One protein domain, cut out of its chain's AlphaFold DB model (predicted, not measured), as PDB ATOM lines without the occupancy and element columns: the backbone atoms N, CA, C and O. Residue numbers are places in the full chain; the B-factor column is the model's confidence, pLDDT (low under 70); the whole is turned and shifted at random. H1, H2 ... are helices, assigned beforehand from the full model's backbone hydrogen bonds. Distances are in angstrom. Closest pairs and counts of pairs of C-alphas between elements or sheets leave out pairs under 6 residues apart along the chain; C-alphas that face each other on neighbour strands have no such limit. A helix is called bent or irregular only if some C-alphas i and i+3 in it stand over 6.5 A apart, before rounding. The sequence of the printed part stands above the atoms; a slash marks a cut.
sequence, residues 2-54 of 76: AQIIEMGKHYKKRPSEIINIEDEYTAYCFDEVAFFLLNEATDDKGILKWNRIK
ATOM      1  N   ALA A   2       4.150  46.477  44.328       81.38
ATOM      2  CA  ALA A   2       4.319  47.930  44.481       81.38
ATOM      3  C   ALA A   2       3.388  48.782  43.588       81.38
ATOM      4  O   ALA A   2       2.710  49.672  44.084       81.38
ATOM      5  N   GLN A   3       3.277  48.446  42.298       84.56
ATOM      6  CA  GLN A   3       2.429  49.175  41.342       84.56
ATOM      7  C   GLN A   3       0.945  49.204  41.735       84.56
ATOM      8  O   GLN A   3       0.307  50.243  41.637       84.56
ATOM      9  N   ILE A   4       0.395  48.086  42.214       87.25
ATOM     10  CA  ILE A   4      -1.022  47.999  42.607       87.25
ATOM     11  C   ILE A   4      -1.276  48.847  43.859       87.25
ATOM     12  O   ILE A   4      -2.298  49.521  43.949       87.25
ATOM     13  N   ILE A   5      -0.323  48.873  44.795       87.06
ATOM     14  CA  ILE A   5      -0.398  49.706  46.003       87.06
ATOM     15  C   ILE A   5      -0.356  51.197  45.633       87.06
ATOM     16  O   ILE A   5      -1.140  51.992  46.152       87.06
ATOM     17  N   GLU A   6       0.510  51.584  44.693       87.56
ATOM     18  CA  GLU A   6       0.569  52.958  44.179       87.56
ATOM     19  C   GLU A   6      -0.714  53.349  43.437       87.56
ATOM     20  O   GLU A   6      -1.264  54.423  43.690       87.56
ATOM     21  N   MET A   7      -1.250  52.464  42.594       87.88
ATOM     22  CA  MET A   7      -2.546  52.662  41.939       87.88
ATOM     23  C   MET A   7      -3.676  52.827  42.964       87.88
ATOM     24  O   MET A   7      -4.494  53.733  42.816       87.88
ATOM     25  N   GLY A   8      -3.686  52.026  44.036       88.19
ATOM     26  CA  GLY A   8      -4.614  52.163  45.168       88.19
ATOM     27  C   GLY A   8      -4.580  53.552  45.783       88.19
ATOM     28  O   GLY A   8      -5.616  54.198  45.956       88.19
ATOM     29  N   LYS A   9      -3.372  54.070  46.014       86.19
ATOM     30  CA  LYS A   9      -3.166  55.414  46.559       86.19
ATOM     31  C   LYS A   9      -3.621  56.518  45.598       86.19
ATOM     32  O   LYS A   9      -4.244  57.481  46.041       86.19
ATOM     33  N   HIS A  10      -3.343  56.380  44.301       89.25
ATOM     34  CA  HIS A  10      -3.749  57.355  43.282       89.25
ATOM     35  C   HIS A  10      -5.264  57.391  43.065       89.25
ATOM     36  O   HIS A  10      -5.851  58.471  43.000       89.25
ATOM     37  N   TYR A  11      -5.901  56.225  42.986       91.00
ATOM     38  CA  TYR A  11      -7.334  56.109  42.724       91.00
ATOM     39  C   TYR A  11      -8.197  56.151  43.987       91.00
ATOM     40  O   TYR A  11      -9.421  56.162  43.874       91.00
ATOM     41  N   LYS A  12      -7.579  56.203  45.177       89.12
ATOM     42  CA  LYS A  12      -8.247  56.140  46.489       89.12
ATOM     43  C   LYS A  12      -9.172  54.924  46.616       89.12
ATOM     44  O   LYS A  12     -10.264  55.023  47.168       89.12
ATOM     45  N   LYS A  13      -8.723  53.793  46.075       90.56
ATOM     46  CA  LYS A  13      -9.418  52.502  46.106       90.56
ATOM     47  C   LYS A  13      -8.549  51.460  46.781       90.56
ATOM     48  O   LYS A  13      -7.320  51.596  46.798       90.56
ATOM     49  N   ARG A  14      -9.176  50.425  47.332       88.12
ATOM     50  CA  ARG A  14      -8.432  49.333  47.955       88.12
ATOM     51  C   ARG A  14      -7.686  48.527  46.887       88.12
ATOM     52  O   ARG A  14      -8.172  48.403  45.760       88.12
ATOM     53  N   PRO A  15      -6.505  47.983  47.213       90.69
ATOM     54  CA  PRO A  15      -5.780  47.079  46.330       90.69
ATOM     55  C   PRO A  15      -6.658  45.936  45.805       90.69
ATOM     56  O   PRO A  15      -6.630  45.684  44.603       90.69
ATOM     57  N   SER A  16      -7.462  45.311  46.670       91.00
ATOM     58  CA  SER A  16      -8.408  44.236  46.338       91.00
ATOM     59  C   SER A  16      -9.489  44.663  45.335       91.00
ATOM     60  O   SER A  16      -9.785  43.921  44.400       91.00
ATOM     61  N   GLU A  17     -10.019  45.882  45.467       88.88
ATOM     62  CA  GLU A  17     -11.017  46.464  44.557       88.88
ATOM     63  C   GLU A  17     -10.434  46.759  43.169       88.88
ATOM     64  O   GLU A  17     -11.137  46.665  42.165       88.88
ATOM     65  N   ILE A  18      -9.147  47.120  43.088       90.31
ATOM     66  CA  ILE A  18      -8.471  47.383  41.805       90.31
ATOM     67  C   ILE A  18      -8.319  46.105  40.987       90.31
ATOM     68  O   ILE A  18      -8.440  46.141  39.763       90.31
ATOM     69  N   ILE A  19      -8.041  44.990  41.658       90.50
ATOM     70  CA  ILE A  19      -7.896  43.681  41.012       90.50
ATOM     71  C   ILE A  19      -9.202  42.880  40.989       90.50
ATOM     72  O   ILE A  19      -9.222  41.792  40.424       90.50
ATOM     73  N   ASN A  20     -10.277  43.438  41.557       92.00
ATOM     74  CA  ASN A  20     -11.617  42.866  41.598       92.00
ATOM     75  C   ASN A  20     -11.647  41.428  42.155       92.00
ATOM     76  O   ASN A  20     -12.181  40.521  41.517       92.00
ATOM     77  N   ILE A  21     -11.044  41.207  43.332       91.50
ATOM     78  CA  ILE A  21     -11.194  39.928  44.045       91.50
ATOM     79  C   ILE A  21     -12.623  39.836  44.588       91.50
ATOM     80  O   ILE A  21     -13.032  40.663  45.398       91.50
ATOM     81  N   GLU A  22     -13.359  38.811  44.158       90.00
ATOM     82  CA  GLU A  22     -14.748  38.577  44.574       90.00
ATOM     83  C   GLU A  22     -14.856  37.899  45.946       90.00
ATOM     84  O   GLU A  22     -15.815  38.131  46.676       90.00
ATOM     85  N   ASP A  23     -13.873  37.070  46.313       94.50
ATOM     86  CA  ASP A  23     -13.850  36.408  47.616       94.50
ATOM     87  C   ASP A  23     -13.460  37.389  48.728       94.50
ATOM     88  O   ASP A  23     -12.339  37.900  48.770       94.50
ATOM     89  N   GLU A  24     -14.386  37.626  49.657       91.75
ATOM     90  CA  GLU A  24     -14.252  38.648  50.698       91.75
ATOM     91  C   GLU A  24     -13.071  38.383  51.642       91.75
ATOM     92  O   GLU A  24     -12.332  39.305  51.996       91.75
ATOM     93  N   TYR A  25     -12.838  37.119  52.010       92.81
ATOM     94  CA  TYR A  25     -11.723  36.752  52.882       92.81
ATOM     95  C   TYR A  25     -10.374  36.982  52.193       92.81
ATOM     96  O   TYR A  25      -9.461  37.579  52.769       92.81
ATOM     97  N   THR A  26     -10.256  36.570  50.931       92.94
ATOM     98  CA  THR A  26      -9.052  36.785  50.123       92.94
ATOM     99  C   THR A  26      -8.805  38.272  49.882       92.94
ATOM    100  O   THR A  26      -7.662  38.719  49.988       92.94
ATOM    101  N   ALA A  27      -9.856  39.050  49.607       93.50
ATOM    102  CA  ALA A  27      -9.774  40.500  49.447       93.50
ATOM    103  C   ALA A  27      -9.238  41.173  50.719       93.50
ATOM    104  O   ALA A  27      -8.303  41.974  50.644       93.50
ATOM    105  N   TYR A  28      -9.758  40.784  51.887       93.81
ATOM    106  CA  TYR A  28      -9.280  41.264  53.182       93.81
ATOM    107  C   TYR A  28      -7.804  40.920  53.419       93.81
ATOM    108  O   TYR A  28      -6.996  41.808  53.691       93.81
ATOM    109  N   CYS A  29      -7.419  39.649  53.258       94.44
ATOM    110  CA  CYS A  29      -6.027  39.229  53.432       94.44
ATOM    111  C   CYS A  29      -5.078  39.966  52.476       94.44
ATOM    112  O   CYS A  29      -3.953  40.300  52.843       94.44
ATOM    113  N   PHE A  30      -5.526  40.224  51.248       92.69
ATOM    114  CA  PHE A  30      -4.742  40.937  50.252       92.69
ATOM    115  C   PHE A  30      -4.529  42.408  50.623       92.69
ATOM    116  O   PHE A  30      -3.404  42.905  50.519       92.69
ATOM    117  N   ASP A  31      -5.577  43.088  51.088       92.19
ATOM    118  CA  ASP A  31      -5.496  44.480  51.533       92.19
ATOM    119  C   ASP A  31      -4.588  44.634  52.762       92.19
ATOM    120  O   ASP A  31      -3.752  45.540  52.793       92.19
ATOM    121  N   GLU A  32      -4.672  43.712  53.723       92.12
ATOM    122  CA  GLU A  32      -3.798  43.680  54.904       92.12
ATOM    123  C   GLU A  32      -2.321  43.512  54.521       92.12
ATOM    124  O   GLU A  32      -1.449  44.255  54.980       92.12
ATOM    125  N   VAL A  33      -2.016  42.576  53.616       92.62
ATOM    126  CA  VAL A  33      -0.640  42.368  53.136       92.62
ATOM    127  C   VAL A  33      -0.140  43.585  52.357       92.62
ATOM    128  O   VAL A  33       1.013  43.995  52.510       92.62
ATOM    129  N   ALA A  34      -0.993  44.194  51.533       91.31
ATOM    130  CA  ALA A  34      -0.661  45.418  50.818       91.31
ATOM    131  C   ALA A  34      -0.351  46.578  51.780       91.31
ATOM    132  O   ALA A  34       0.617  47.313  51.560       91.31
ATOM    133  N   PHE A  35      -1.121  46.707  52.862       90.69
ATOM    134  CA  PHE A  35      -0.885  47.695  53.912       90.69
ATOM    135  C   PHE A  35       0.428  47.434  54.663       90.69
ATOM    136  O   PHE A  35       1.235  48.349  54.838       90.69
ATOM    137  N   PHE A  36       0.696  46.180  55.026       90.31
ATOM    138  CA  PHE A  36       1.949  45.783  55.664       90.31
ATOM    139  C   PHE A  36       3.171  46.127  54.799       90.31
ATOM    140  O   PHE A  36       4.119  46.755  55.273       90.31
ATOM    141  N   LEU A  37       3.131  45.784  53.507       87.94
ATOM    142  CA  LEU A  37       4.211  46.089  52.564       87.94
ATOM    143  C   LEU A  37       4.405  47.596  52.369       87.94
ATOM    144  O   LEU A  37       5.537  48.055  52.231       87.94
ATOM    145  N   LEU A  38       3.319  48.373  52.358       87.19
ATOM    146  CA  LEU A  38       3.392  49.830  52.294       87.19
ATOM    147  C   LEU A  38       4.110  50.403  53.521       87.19
ATOM    148  O   LEU A  38       4.962  51.280  53.371       87.19
ATOM    149  N   ASN A  39       3.792  49.899  54.713       87.62
ATOM    150  CA  ASN A  39       4.424  50.333  55.954       87.62
ATOM    151  C   ASN A  39       5.919  49.972  55.983       87.62
ATOM    152  O   ASN A  39       6.754  50.829  56.244       87.62
ATOM    153  N   GLU A  40       6.272  48.743  55.601       85.81
ATOM    154  CA  GLU A  40       7.668  48.292  55.477       85.81
ATOM    155  C   GLU A  40       8.478  49.100  54.448       85.81
ATOM    156  O   GLU A  40       9.673  49.356  54.633       85.81
ATOM    157  N   ALA A  41       7.838  49.511  53.350       85.00
ATOM    158  CA  ALA A  41       8.458  50.346  52.326       85.00
ATOM    159  C   ALA A  41       8.583  51.820  52.738       85.00
ATOM    160  O   ALA A  41       9.361  52.551  52.116       85.00
ATOM    161  N   THR A  42       7.817  52.280  53.727       84.25
ATOM    162  CA  THR A  42       7.797  53.684  54.147       84.25
ATOM    163  C   THR A  42       8.888  53.926  55.187       84.25
ATOM    164  O   THR A  42       8.971  53.258  56.209       84.25
ATOM    165  N   ASP A  43       9.779  54.870  54.893       79.81
ATOM    166  CA  ASP A  43      10.826  55.312  55.819       79.81
ATOM    167  C   ASP A  43      10.235  56.220  56.917       79.81
ATOM    168  O   ASP A  43       9.178  56.816  56.708       79.81
ATOM    169  N   ASP A  44      10.952  56.448  58.023       75.50
ATOM    170  CA  ASP A  44      10.487  57.295  59.149       75.50
ATOM    171  C   ASP A  44      10.170  58.746  58.726       75.50
ATOM    172  O   ASP A  44       9.478  59.496  59.409       75.50
ATOM    173  N   LYS A  45      10.679  59.146  57.556       75.12
ATOM    174  CA  LYS A  45      10.455  60.449  56.912       75.12
ATOM    175  C   LYS A  45       9.249  60.469  55.960       75.12
ATOM    176  O   LYS A  45       9.063  61.451  55.247       75.12
ATOM    177  N   GLY A  46       8.475  59.386  55.883       73.25
ATOM    178  CA  GLY A  46       7.325  59.244  54.980       73.25
ATOM    179  C   GLY A  46       7.692  59.003  53.510       73.25
ATOM    180  O   GLY A  46       6.834  59.110  52.633       73.25
ATOM    181  N   ILE A  47       8.962  58.701  53.213       77.75
ATOM    182  CA  ILE A  47       9.439  58.465  51.844       77.75
ATOM    183  C   ILE A  47       9.308  56.977  51.516       77.75
ATOM    184  O   ILE A  47       9.871  56.130  52.206       77.75
ATOM    185  N   LEU A  48       8.606  56.676  50.426       78.12
ATOM    186  CA  LEU A  48       8.416  55.323  49.906       78.12
ATOM    187  C   LEU A  48       9.691  54.819  49.216       78.12
ATOM    188  O   LEU A  48      10.140  55.380  48.215       78.12
ATOM    189  N   LYS A  49      10.279  53.745  49.747       79.88
ATOM    190  CA  LYS A  49      11.479  53.086  49.218       79.88
ATOM    191  C   LYS A  49      11.207  51.602  48.978       79.88
ATOM    192  O   LYS A  49      11.638  50.747  49.746       79.88
ATOM    193  N   TRP A  50      10.587  51.281  47.844       74.88
ATOM    194  CA  TRP A  50      10.342  49.890  47.428       74.88
ATOM    195  C   TRP A  50      11.618  49.037  47.329       74.88
ATOM    196  O   TRP A  50      11.570  47.835  47.558       74.88
ATOM    197  N   ASN A  51      12.776  49.665  47.094       71.69
ATOM    198  CA  ASN A  51      14.090  49.006  47.067       71.69
ATOM    199  C   ASN A  51      14.523  48.395  48.416       71.69
ATOM    200  O   ASN A  51      15.500  47.645  48.464       71.69
ATOM    201  N   ARG A  52      13.845  48.741  49.518       69.25
ATOM    202  CA  ARG A  52      14.101  48.194  50.857       69.25
ATOM    203  C   ARG A  52      13.530  46.785  51.016       69.25
ATOM    204  O   ARG A  52      14.108  45.977  51.740       69.25
ATOM    205  N   ILE A  53      12.455  46.469  50.295       69.56
ATOM    206  CA  ILE A  53      11.826  45.149  50.320       69.56
ATOM    207  C   ILE A  53      12.663  44.208  49.449       69.56
ATOM    208  O   ILE A  53      12.488  44.119  48.234       69.56
ATOM    209  N   LYS A  54      13.619  43.519  50.078       64.38
ATOM    210  CA  LYS A  54      14.421  42.472  49.442       64.38
ATOM    211  C   LYS A  54      13.734  41.126  49.643       64.38
ATOM    212  O   LYS A  54      13.778  40.566  50.734       64.38
TER     213      LYS A  54
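AT A GLANCE: This is residues 2 to 54 of the 76 residues of an uncharacterized protein of Senegalia massiliensis (UniProt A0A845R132). One long helix, H3, makes the long axis, and two shorter helices, H1 and H2, sit over one side of it: H2 packs on residues 27 to 34 of H3, and H1 packs on H2 and stands crosswise near the line of H3. Beyond the last residue of H3, a stretch with no named element, residues 42 to 54, loops round that end of the model. The printed part has 53 residues, with three named helices in the order H1, H2, H3 along the chain and no named strand; the class is all helix, with 33 of the 53 residues in the named helices. The whole is only just compact, close to loose, with a radius of gyration of the C-alphas of 11.6 A. Its outline is elongated, and the C-alphas span 35 by 20 by 16 A along their three main axes.

IN THESE COORDINATES: Start at the first printed residue and find C-alpha 2 at (4.319, 47.930, 44.481). Here H1 begins; it takes in residues 2 to 11, Ala 2 to Tyr 11, and measures 14.3 A from first to last C-alpha. Three residues further on you come to H2, residues 15 to 19, from Pro 15 to Ile 19, which is 6.7 A long by its first and last C-alphas. Four residues lie between it and H3, residues 24 to 41, the longest helix. Look for C-alpha 24 at (-14.252, 38.648, 50.698); from there H3 runs 25.6 A to C-alpha 41 at (8.458, 50.346, 52.326), and you can watch x climb from the first of these points to the second. After Ala 41 come residues 42 to 54, which hold no named element but include a short helical run at residues 50 to 52.

HOW THE PARTS SIT: Begin with H1 and look from it to H2. H1 and H2 touch, with 7 pairs of C-alphas within 8 A, and the closest are those of Gly 8 and Pro 15, 5.3 A apart. Go on to H3: H2 and H3 touch, with 8 pairs of C-alphas within 8 A, and their closest C-alphas, those of Ser 16 and Ala 27, are 5.0 A apart. Of H3, residues 27 to 34 alone touch H2. Their centres stand 10.6 A apart, while those of H1 and H2 are 9.3 A apart. Now set H1 beside H3: they are close but not clearly touching, with 2 pairs of C-alphas within 8 A, the closest being those of Ile 5 and Ala 34 at 6.5 A. Their lines stand at 77 degrees, about perpendicular, with 12.2 A between the centres. Read the backbone O and N atoms along H1, H2 and H3, and you will find every O i to N i+4 pair within hydrogen-bond range in each of them. None of the three is bent or irregular.

THE WHOLE: The two C-alphas farthest apart are those of Glu 22, just before H3, and Lys 45, after it, at 35.6 A. The first and last printed C-alphas, those of Ala 2 and Lys 54, are 12.5 A apart. The printed part has no cut, and its links from H1 to H2 and from H2 to H3 are both tight. In the stretch of residues 42 to 54, the C-alphas lie 11 to 19 A from the mean of all C-alphas. The mean pLDDT of the printed part is 86.1, and residues 52 to 54 are under 70, so look to the B-factor column there for the low confidence of this predicted model.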